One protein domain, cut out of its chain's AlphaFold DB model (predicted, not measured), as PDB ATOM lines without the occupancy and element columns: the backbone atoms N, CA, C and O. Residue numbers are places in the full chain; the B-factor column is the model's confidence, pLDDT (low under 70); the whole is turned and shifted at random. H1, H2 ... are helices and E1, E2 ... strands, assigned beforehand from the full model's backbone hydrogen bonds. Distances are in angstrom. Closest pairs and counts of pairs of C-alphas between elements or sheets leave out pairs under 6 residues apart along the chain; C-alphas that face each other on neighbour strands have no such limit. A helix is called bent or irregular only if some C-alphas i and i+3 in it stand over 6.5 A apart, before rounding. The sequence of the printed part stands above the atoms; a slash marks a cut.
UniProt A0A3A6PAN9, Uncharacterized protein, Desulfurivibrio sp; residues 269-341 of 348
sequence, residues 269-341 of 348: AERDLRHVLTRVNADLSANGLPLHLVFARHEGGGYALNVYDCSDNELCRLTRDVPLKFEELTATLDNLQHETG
ATOM      1  N   ALA A 269       4.086 -18.275 -24.483       66.31
ATOM      2  CA  ALA A 269       3.117 -17.203 -24.603       66.31
ATOM      3  C   ALA A 269       3.735 -15.861 -25.096       66.31
ATOM      4  O   ALA A 269       3.111 -15.135 -25.865       66.31
ATOM      5  N   GLU A 270       4.992 -15.544 -24.744       72.19
ATOM      6  CA  GLU A 270       5.721 -14.391 -25.315       72.19
ATOM      7  C   GLU A 270       6.098 -14.631 -26.788       72.19
ATOM      8  O   GLU A 270       6.117 -13.694 -27.590       72.19
ATOM      9  N   ARG A 271       6.388 -15.880 -27.171       75.38
ATOM     10  CA  ARG A 271       6.707 -16.236 -28.562       75.38
ATOM     11  C   ARG A 271       5.526 -15.944 -29.484       75.38
ATOM     12  O   ARG A 271       5.729 -15.339 -30.539       75.38
ATOM     13  N   ASP A 272       4.328 -16.321 -29.051       72.31
ATOM     14  CA  ASP A 272       3.084 -16.129 -29.795       72.31
ATOM     15  C   ASP A 272       2.755 -14.632 -29.925       72.31
ATOM     16  O   ASP A 272       2.532 -14.147 -31.035       72.31
ATOM     17  N   LEU A 273       2.875 -13.856 -28.836       72.56
ATOM     18  CA  LEU A 273       2.739 -12.392 -28.886       72.56
ATOM     19  C   LEU A 273       3.731 -11.732 -29.849       72.56
ATOM     20  O   LEU A 273       3.346 -10.854 -30.622       72.56
ATOM     21  N   ARG A 274       5.000 -12.161 -29.855       79.81
ATOM     22  CA  ARG A 274       5.999 -11.664 -30.816       79.81
ATOM     23  C   ARG A 274       5.598 -11.981 -32.261       79.81
ATOM     24  O   ARG A 274       5.832 -11.153 -33.139       79.81
ATOM     25  N   HIS A 275       4.986 -13.138 -32.521       79.56
ATOM     26  CA  HIS A 275       4.496 -13.499 -33.858       79.56
ATOM     27  C   HIS A 275       3.297 -12.639 -34.278       79.56
ATOM     28  O   HIS A 275       3.297 -12.126 -35.398       79.56
ATOM     29  N   VAL A 276       2.328 -12.413 -33.383       76.94
ATOM     30  CA  VAL A 276       1.193 -11.514 -33.654       76.94
ATOM     31  C   VAL A 276       1.690 -10.093 -33.908       76.94
ATOM     32  O   VAL A 276       1.398  -9.545 -34.962       76.94
ATOM     33  N   LEU A 277       2.526  -9.521 -33.036       81.06
ATOM     34  CA  LEU A 277       3.060  -8.164 -33.220       81.06
ATOM     35  C   LEU A 277       3.885  -8.006 -34.505       81.06
ATOM     36  O   LEU A 277       3.818  -6.962 -35.145       81.06
ATOM     37  N   THR A 278       4.611  -9.044 -34.931       84.56
ATOM     38  CA  THR A 278       5.325  -9.028 -36.219       84.56
ATOM     39  C   THR A 278       4.344  -8.930 -37.394       84.56
ATOM     40  O   THR A 278       4.600  -8.186 -38.338       84.56
ATOM     41  N   ARG A 279       3.200  -9.627 -37.321       79.69
ATOM     42  CA  ARG A 279       2.105  -9.519 -38.301       79.69
ATOM     43  C   ARG A 279       1.448  -8.136 -38.258       79.69
ATOM     44  O   ARG A 279       1.371  -7.502 -39.300       79.69
ATOM     45  N   VAL A 280       1.101  -7.622 -37.073       76.19
ATOM     46  CA  VAL A 280       0.517  -6.273 -36.920       76.19
ATOM     47  C   VAL A 280       1.434  -5.196 -37.494       76.19
ATOM     48  O   VAL A 280       0.970  -4.352 -38.249       76.19
ATOM     49  N   ASN A 281       2.737  -5.232 -37.206       83.88
ATOM     50  CA  ASN A 281       3.691  -4.263 -37.755       83.88
ATOM     51  C   ASN A 281       3.788  -4.343 -39.287       83.88
ATOM     52  O   ASN A 281       3.862  -3.311 -39.953       83.88
ATOM     53  N   ALA A 282       3.753  -5.554 -39.857       80.19
ATOM     54  CA  ALA A 282       3.706  -5.730 -41.304       80.19
ATOM     55  C   ALA A 282       2.421  -5.120 -41.893       80.19
ATOM     56  O   ALA A 282       2.507  -4.334 -42.836       80.19
ATOM     57  N   ASP A 283       1.262  -5.395 -41.294       72.31
ATOM     58  CA  ASP A 283      -0.031  -4.879 -41.749       72.31
ATOM     59  C   ASP A 283      -0.127  -3.345 -41.601       72.31
ATOM     60  O   ASP A 283      -0.595  -2.666 -42.514       72.31
ATOM     61  N   LEU A 284       0.373  -2.765 -40.502       75.06
ATOM     62  CA  LEU A 284       0.472  -1.309 -40.313       75.06
ATOM     63  C   LEU A 284       1.335  -0.666 -41.410       75.06
ATOM     64  O   LEU A 284       0.895   0.280 -42.066       75.06
ATOM     65  N   SER A 285       2.522  -1.229 -41.671       80.56
ATOM     66  CA  SER A 285       3.429  -0.725 -42.709       80.56
ATOM     67  C   SER A 285       2.835  -0.833 -44.121       80.56
ATOM     68  O   SER A 285       2.976   0.091 -44.922       80.56
ATOM     69  N   ALA A 286       2.098  -1.912 -44.414       75.12
ATOM     70  CA  ALA A 286       1.422  -2.115 -45.695       75.12
ATOM     71  C   ALA A 286       0.279  -1.109 -45.922       75.12
ATOM     72  O   ALA A 286       0.038  -0.700 -47.057       75.12
ATOM     73  N   ASN A 287      -0.383  -0.671 -44.847       71.44
ATOM     74  CA  ASN A 287      -1.422   0.361 -44.880       71.44
ATOM     75  C   ASN A 287      -0.863   1.799 -44.831       71.44
ATOM     76  O   ASN A 287      -1.634   2.756 -44.760       71.44
ATOM     77  N   GLY A 288       0.463   1.976 -44.877       72.69
ATOM     78  CA  GLY A 288       1.104   3.294 -44.856       72.69
ATOM     79  C   GLY A 288       1.051   3.998 -43.498       72.69
ATOM     80  O   GLY A 288       1.254   5.209 -43.440       72.69
ATOM     81  N   LEU A 289       0.784   3.265 -42.413       73.31
ATOM     82  CA  LEU A 289       0.856   3.781 -41.049       73.31
ATOM     83  C   LEU A 289       2.301   3.629 -40.546       73.31
ATOM     84  O   LEU A 289       2.762   2.496 -40.390       73.31
ATOM     85  N   PRO A 290       3.031   4.725 -40.270       77.19
ATOM     86  CA  PRO A 290       4.427   4.666 -39.848       77.19
ATOM     87  C   PRO A 290       4.530   4.368 -38.342       77.19
ATOM     88  O   PRO A 290       5.179   5.091 -37.598       77.19
ATOM     89  N   LEU A 291       3.857   3.315 -37.876       78.31
ATOM     90  CA  LEU A 291       3.836   2.897 -36.477       78.31
ATOM     91  C   LEU A 291       4.517   1.538 -36.326       78.31
ATOM     92  O   LEU A 291       4.186   0.590 -37.036       78.31
ATOM     93  N   HIS A 292       5.433   1.430 -35.365       82.56
ATOM     94  CA  HIS A 292       6.087   0.176 -35.006       82.56
ATOM     95  C   HIS A 292       5.816  -0.155 -33.537       82.56
ATOM     96  O   HIS A 292       6.224   0.557 -32.623       82.56
ATOM     97  N   LEU A 293       5.151  -1.284 -33.304       82.06
ATOM     98  CA  LEU A 293       4.868  -1.820 -31.977       82.06
ATOM     99  C   LEU A 293       5.993  -2.771 -31.548       82.06
ATOM    100  O   LEU A 293       6.400  -3.639 -32.326       82.06
ATOM    101  N   VAL A 294       6.500  -2.639 -30.324       84.31
ATOM    102  CA  VAL A 294       7.564  -3.497 -29.781       84.31
ATOM    103  C   VAL A 294       7.172  -4.005 -28.400       84.31
ATOM    104  O   VAL A 294       6.790  -3.237 -27.522       84.31
ATOM    105  N   PHE A 295       7.306  -5.314 -28.197       79.88
ATOM    106  CA  PHE A 295       7.110  -5.943 -26.896       79.88
ATOM    107  C   PHE A 295       8.361  -5.773 -26.029       79.88
ATOM    108  O   PHE A 295       9.424  -6.313 -26.358       79.88
ATOM    109  N   ALA A 296       8.226  -5.040 -24.928       77.44
ATOM    110  CA  ALA A 296       9.276  -4.812 -23.948       77.44
ATOM    111  C   ALA A 296       8.971  -5.557 -22.639       77.44
ATOM    112  O   ALA A 296       7.817  -5.764 -22.260       77.44
ATOM    113  N   ARG A 297      10.024  -5.967 -21.929       75.12
ATOM    114  CA  ARG A 297       9.920  -6.586 -20.603       75.12
ATOM    115  C   ARG A 297      10.342  -5.565 -19.555       75.12
ATOM    116  O   ARG A 297      11.455  -5.053 -19.626       75.12
ATOM    117  N   HIS A 298       9.466  -5.287 -18.597       71.56
ATOM    118  CA  HIS A 298       9.705  -4.304 -17.546       71.56
ATOM    119  C   HIS A 298      10.398  -4.961 -16.341       71.56
ATOM    120  O   HIS A 298      10.142  -6.122 -16.013       71.56
ATOM    121  N   GLU A 299      11.240  -4.206 -15.631       61.69
ATOM    122  CA  GLU A 299      12.078  -4.713 -14.526       61.69
ATOM    123  C   GLU A 299      11.294  -5.344 -13.355       61.69
ATOM    124  O   GLU A 299      11.836  -6.165 -12.620       61.69
ATOM    125  N   GLY A 300       9.998  -5.039 -13.212       61.75
ATOM    126  CA  GLY A 300       9.109  -5.633 -12.205       61.75
ATOM    127  C   GLY A 300       8.528  -7.004 -12.579       61.75
ATOM    128  O   GLY A 300       7.611  -7.472 -11.915       61.75
ATOM    129  N   GLY A 301       8.988  -7.627 -13.671       63.00
ATOM    130  CA  GLY A 301       8.427  -8.881 -14.190       63.00
ATOM    131  C   GLY A 301       7.134  -8.717 -15.000       63.00
ATOM    132  O   GLY A 301       6.572  -9.715 -15.446       63.00
ATOM    133  N   GLY A 302       6.683  -7.476 -15.207       66.94
ATOM    134  CA  GLY A 302       5.601  -7.132 -16.125       66.94
ATOM    135  C   GLY A 302       6.070  -7.009 -17.578       66.94
ATOM    136  O   GLY A 302       7.268  -7.039 -17.877       66.94
ATOM    137  N   TYR A 303       5.108  -6.826 -18.477       72.94
ATOM    138  CA  TYR A 303       5.347  -6.561 -19.891       72.94
ATOM    139  C   TYR A 303       4.772  -5.197 -20.278       72.94
ATOM    140  O   TYR A 303       3.896  -4.656 -19.602       72.94
ATOM    141  N   ALA A 304       5.297  -4.638 -21.359       74.06
ATOM    142  CA  ALA A 304       4.882  -3.358 -21.900       74.06
ATOM    143  C   ALA A 304       4.823  -3.423 -23.427       74.06
ATOM    144  O   ALA A 304       5.601  -4.144 -24.066       74.06
ATOM    145  N   LEU A 305       3.896  -2.666 -24.006       77.50
ATOM    146  CA  LEU A 305       3.833  -2.436 -25.440       77.50
ATOM    147  C   LEU A 305       4.332  -1.024 -25.739       77.50
ATOM    148  O   LEU A 305       3.643  -0.036 -25.487       77.50
ATOM    149  N   ASN A 306       5.529  -0.952 -26.308       79.25
ATOM    150  CA  ASN A 306       6.134   0.293 -26.753       79.25
ATOM    151  C   ASN A 306       5.605   0.625 -28.148       79.25
ATOM    152  O   ASN A 306       5.766  -0.167 -29.081       79.25
ATOM    153  N   VAL A 307       4.993   1.798 -28.299       79.19
ATOM    154  CA  VAL A 307       4.495   2.309 -29.580       79.19
ATOM    155  C   VAL A 307       5.469   3.358 -30.092       79.19
ATOM    156  O   VAL A 307       5.586   4.439 -29.508       79.19
ATOM    157  N   TYR A 308       6.160   3.040 -31.184       79.69
ATOM    158  CA  TYR A 308       7.062   3.957 -31.863       79.69
ATOM    159  C   TYR A 308       6.387   4.588 -33.084       79.69
ATOM    160  O   TYR A 308       5.800   3.879 -33.900       79.69
ATOM    161  N   ASP A 309       6.522   5.903 -33.225       78.75
ATOM    162  CA  ASP A 309       6.169   6.655 -34.428       78.75
ATOM    163  C   ASP A 309       7.426   6.878 -35.280       78.75
ATOM    164  O   ASP A 309       8.422   7.437 -34.820       78.75
ATOM    165  N   CYS A 310       7.383   6.387 -36.514       81.75
ATOM    166  CA  CYS A 310       8.447   6.418 -37.513       81.75
ATOM    167  C   CYS A 310       8.163   7.423 -38.650       81.75
ATOM    168  O   CYS A 310       8.826   7.363 -39.686       81.75
ATOM    169  N   SER A 311       7.177   8.316 -38.500       77.75
ATOM    170  CA  SER A 311       6.757   9.276 -39.541       77.75
ATOM    171  C   SER A 311       7.877  10.201 -40.030       77.75
ATOM    172  O   SER A 311       7.918  10.534 -41.215       77.75
ATOM    173  N   ASP A 312       8.822  10.549 -39.153       64.69
ATOM    174  CA  ASP A 312       9.957  11.434 -39.448       64.69
ATOM    175  C   ASP A 312      11.068  10.781 -40.312       64.69
ATOM    176  O   ASP A 312      12.051  11.445 -40.629       64.69
ATOM    177  N   ASN A 313      10.943   9.503 -40.710       61.28
ATOM    178  CA  ASN A 313      11.884   8.701 -41.530       61.28
ATOM    179  C   ASN A 313      13.333   8.523 -41.015       61.28
ATOM    180  O   ASN A 313      13.993   7.567 -41.421       61.28
ATOM    181  N   GLU A 314      13.846   9.393 -40.145       62.12
ATOM    182  CA  GLU A 314      15.238   9.352 -39.668       62.12
ATOM    183  C   GLU A 314      15.397   8.563 -38.360       62.12
ATOM    184  O   GLU A 314      16.349   7.798 -38.208       62.12
ATOM    185  N   LEU A 315      14.457   8.710 -37.418       67.94
ATOM    186  CA  LEU A 315      14.447   8.004 -36.132       67.94
ATOM    187  C   LEU A 315      13.012   7.742 -35.669       67.94
ATOM    188  O   LEU A 315      12.238   8.681 -35.489       67.94
ATOM    189  N   CYS A 316      12.679   6.481 -35.388       77.75
ATOM    190  CA  CYS A 316      11.410   6.140 -34.750       77.75
ATOM    191  C   CYS A 316      11.411   6.597 -33.280       77.75
ATOM    192  O   CYS A 316      12.235   6.142 -32.481       77.75
ATOM    193  N   ARG A 317      10.487   7.484 -32.903       73.94
ATOM    194  CA  ARG A 317      10.360   8.030 -31.544       73.94
ATOM    195  C   ARG A 317       9.382   7.198 -30.726       73.94
ATOM    196  O   ARG A 317       8.327   6.832 -31.226       73.94
ATOM    197  N   LEU A 318       9.708   6.909 -29.464       73.12
ATOM    198  CA  LEU A 318       8.763   6.270 -28.544       73.12
ATOM    199  C   LEU A 318       7.664   7.278 -28.187       73.12
ATOM    200  O   LEU A 318       7.923   8.246 -27.477       73.12
ATOM    201  N   THR A 319       6.451   7.045 -28.678       63.66
ATOM    202  CA  THR A 319       5.311   7.949 -28.479       63.66
ATOM    203  C   THR A 319       4.517   7.570 -27.236       63.66
ATOM    204  O   THR A 319       4.001   8.447 -26.545       63.66
ATOM    205  N   ARG A 320       4.403   6.266 -26.945       60.44
ATOM    206  CA  ARG A 320       3.729   5.734 -25.750       60.44
ATOM    207  C   ARG A 320       4.394   4.447 -25.265       60.44
ATOM    208  O   ARG A 320       4.746   3.588 -26.070       60.44
ATOM    209  N   ASP A 321       4.489   4.314 -23.950       63.22
ATOM    210  CA  ASP A 321       4.730   3.060 -23.239       63.22
ATOM    211  C   ASP A 321       3.398   2.663 -22.586       63.22
ATOM    212  O   ASP A 321       2.828   3.446 -21.820       63.22
ATOM    213  N   VAL A 322       2.850   1.505 -22.961       65.88
ATOM    214  CA  VAL A 322       1.605   0.985 -22.386       65.88
ATOM    215  C   VAL A 322       1.941  -0.230 -21.516       65.88
ATOM    216  O   VAL A 322       2.178  -1.315 -22.063       65.88
ATOM    217  N   PRO A 323       1.953  -0.098 -20.174       60.75
ATOM    218  CA  PRO A 323       2.132  -1.237 -19.285       60.75
ATOM    219  C   PRO A 323       0.896  -2.134 -19.379       60.75
ATOM    220  O   PRO A 323      -0.223  -1.695 -19.117       60.75
ATOM    221  N   LEU A 324       1.094  -3.394 -19.764       63.25
ATOM    222  CA  LEU A 324       0.008  -4.335 -20.037       63.25
ATOM    223  C   LEU A 324       0.293  -5.667 -19.356       63.25
ATOM    224  O   LEU A 324       1.381  -6.238 -19.488       63.25
ATOM    225  N   LYS A 325      -0.703  -6.217 -18.655       59.22
ATOM    226  CA  LYS A 325      -0.600  -7.612 -18.222       59.22
ATOM    227  C   LYS A 325      -0.708  -8.523 -19.434       59.22
ATOM    228  O   LYS A 325      -1.380  -8.216 -20.417       59.22
ATOM    229  N   PHE A 326      -0.069  -9.682 -19.330       57.25
ATOM    230  CA  PHE A 326      -0.028 -10.667 -20.405       57.25
ATOM    231  C   PHE A 326      -1.436 -11.055 -20.907       57.25
ATOM    232  O   PHE A 326      -1.660 -11.156 -22.110       57.25
ATOM    233  N   GLU A 327      -2.390 -11.212 -19.983       62.41
ATOM    234  CA  GLU A 327      -3.794 -11.555 -20.264       62.41
ATOM    235  C   GLU A 327      -4.599 -10.416 -20.914       62.41
ATOM    236  O   GLU A 327      -5.567 -10.669 -21.625       62.41
ATOM    237  N   GLU A 328      -4.219  -9.162 -20.660       61.88
ATOM    238  CA  GLU A 328      -4.908  -7.974 -21.178       61.88
ATOM    239  C   GLU A 328      -4.465  -7.684 -22.622       61.88
ATOM    240  O   GLU A 328      -5.275  -7.272 -23.451       61.88
ATOM    241  N   LEU A 329      -3.200  -7.973 -22.954       63.47
ATOM    242  CA  LEU A 329      -2.600  -7.644 -24.248       63.47
ATOM    243  C   LEU A 329      -3.178  -8.464 -25.415       63.47
ATOM    244  O   LEU A 329      -3.370  -7.918 -26.500       63.47
ATOM    245  N   THR A 330      -3.511  -9.743 -25.212       63.16
ATOM    246  CA  THR A 330      -4.190 -10.558 -26.242       63.16
ATOM    247  C   THR A 330      -5.573 -10.000 -26.572       63.16
ATOM    248  O   THR A 330      -5.889  -9.816 -27.746       63.16
ATOM    249  N   ALA A 331      -6.356  -9.632 -25.554       63.97
ATOM    250  CA  ALA A 331      -7.650  -8.979 -25.735       63.97
ATOM    251  C   ALA A 331      -7.518  -7.603 -26.414       63.97
ATOM    252  O   ALA A 331      -8.326  -7.262 -27.274       63.97
ATOM    253  N   THR A 332      -6.483  -6.816 -26.088       64.06
ATOM    254  CA  THR A 332      -6.207  -5.543 -26.777       64.06
ATOM    255  C   THR A 332      -5.885  -5.747 -28.262       64.06
ATOM    256  O   THR A 332      -6.359  -4.973 -29.089       64.06
ATOM    257  N   LEU A 333      -5.125  -6.788 -28.622       64.19
ATOM    258  CA  LEU A 333      -4.796  -7.096 -30.021       64.19
ATOM    259  C   LEU A 333      -6.015  -7.584 -30.821       64.19
ATOM    260  O   LEU A 333      -6.223  -7.107 -31.937       64.19
ATOM    261  N   ASP A 334      -6.851  -8.458 -30.250       63.03
ATOM    262  CA  ASP A 334      -8.111  -8.878 -30.885       63.03
ATOM    263  C   ASP A 334      -9.094  -7.695 -31.030       63.03
ATOM    264  O   ASP A 334      -9.780  -7.581 -32.047       63.03
ATOM    265  N   ASN A 335      -9.145  -6.765 -30.070       61.16
ATOM    266  CA  ASN A 335      -9.974  -5.559 -30.190       61.16
ATOM    267  C   ASN A 335      -9.448  -4.609 -31.279       61.16
ATOM    268  O   ASN A 335     -10.233  -4.130 -32.095       61.16
ATOM    269  N   LEU A 336      -8.128  -4.395 -31.364       59.53
ATOM    270  CA  LEU A 336      -7.514  -3.611 -32.442       59.53
ATOM    271  C   LEU A 336      -7.824  -4.200 -33.826       59.53
ATOM    272  O   LEU A 336      -8.124  -3.439 -34.746       59.53
ATOM    273  N   GLN A 337      -7.821  -5.529 -33.973       59.03
ATOM    274  CA  GLN A 337      -8.240  -6.210 -35.204       59.03
ATOM    275  C   GLN A 337      -9.688  -5.860 -35.596       59.03
ATOM    276  O   GLN A 337      -9.971  -5.603 -36.766       59.03
ATOM    277  N   HIS A 338     -10.612  -5.847 -34.630       55.09
ATOM    278  CA  HIS A 338     -12.029  -5.584 -34.893       55.09
ATOM    279  C   HIS A 338     -12.332  -4.096 -35.133       55.09
ATOM    280  O   HIS A 338     -13.157  -3.785 -35.989       55.09
ATOM    281  N   GLU A 339     -11.678  -3.178 -34.414       50.56
ATOM    282  CA  GLU A 339     -11.967  -1.737 -34.496       50.56
ATOM    283  C   GLU A 339     -11.247  -1.025 -35.649       50.56
ATOM    284  O   GLU A 339     -11.815  -0.118 -36.253       50.56
ATOM    285  N   THR A 340     -10.019  -1.429 -35.996       48.47
ATOM    286  CA  THR A 340      -9.254  -0.772 -37.079       48.47
ATOM    287  C   THR A 340      -9.580  -1.311 -38.474       48.47
ATOM    288  O   THR A 340      -9.113  -0.763 -39.471       48.47
ATOM    289  N   GLY A 341     -10.338  -2.410 -38.572       39.53
ATOM    290  CA  GLY A 341     -10.587  -3.124 -39.831       39.53
ATOM    291  C   GLY A 341      -9.351  -3.820 -40.419       39.53
ATOM    292  O   GLY A 341      -9.453  -4.466 -41.463       39.53
TER     293      GLY A 341
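Overview. This is residues 269 to 341 of the 348 residues of an uncharacterized protein of Desulfurivibrio sp (UniProt A0A3A6PAN9). A small, strongly twisted sheet of three strands has a long helix, H1, running along its edge strand E1. A second helix, H2, follows the last strand E3 and runs the same way as H1 at a shallow tilt of 26 degrees, loosely beside it, with its residues 326 to 332 grazing the sheet. The printed part has 73 residues with two named helices and three named strands, in the order H1, E1, E2, E3, H2; the sheet's order is E1, E2, E3, antiparallel throughout, and the class is mixed, helices and strands. The whole is compact, with a radius of gyration of the C-alphas of 12.4 A, and spans 33 by 28 by 19 A.

Along the chain. H1 takes residues 269 to 286, from C-alpha 269 at (3.117, -17.203, -24.603), and is 26.0 A long. E1, residues 291 to 297, is 19.5 A long and begins with C-alpha 291 at (3.836, 2.897, -36.477). E2, residues 303 to 309, measures 19.7 A, and E3, residues 317 to 324, measures 19.8 A. H2, residues 326 to 339, is 20.5 A long and ends with C-alpha 339 at (-11.967, -1.737, -34.496). H2 is neither bent nor irregular, but only just: C-alphas 327 and 330 are 6.1 A apart.

Arrangement. E1, E2 and E3 form a meander, each strand the antiparallel neighbour of the one before. E1 and E2 are a hairpin with 155 degrees between their directions; N 294 and O 306 are 2.9 A apart, within hydrogen-bond range. E2 and E3 are a hairpin at 156 degrees, with N 305 and O 322 within hydrogen-bond range at 2.9 A. E1 and E3 are the edge strands. H1 is on the sheet at a height over the sheet of 7.8 A, over E1, and runs along the strands, at 0 degrees to E1 on the local plane. The closest C-alphas of H1 and E1 are those of Asn 281 and His 292, 5.7 A apart. H2 only grazes the sheet; its closest C-alphas to E2 are those of Phe 326 and Tyr 303, 6.8 A apart. H1 and H2 are close but not clearly touching, with the C-alphas of Leu 273 and Thr 330 closest at 7.6 A. In H1 every O i to N i+4 pair is within hydrogen-bond range; in H2, 8 of 10 are.

Size, cuts and confidence. The two C-alphas farthest apart are those of Asn 287 and Gly 300, at 34.8 A. The printed part has no cut. The links H1 to E1, E1 to E2 and E3 to H2 are tight, and E2 to E3 is short. The mean pLDDT of the printed part is 70.1; residue 269 and residues 299 to 302, 312 to 315 and 319 to 341 are under 70.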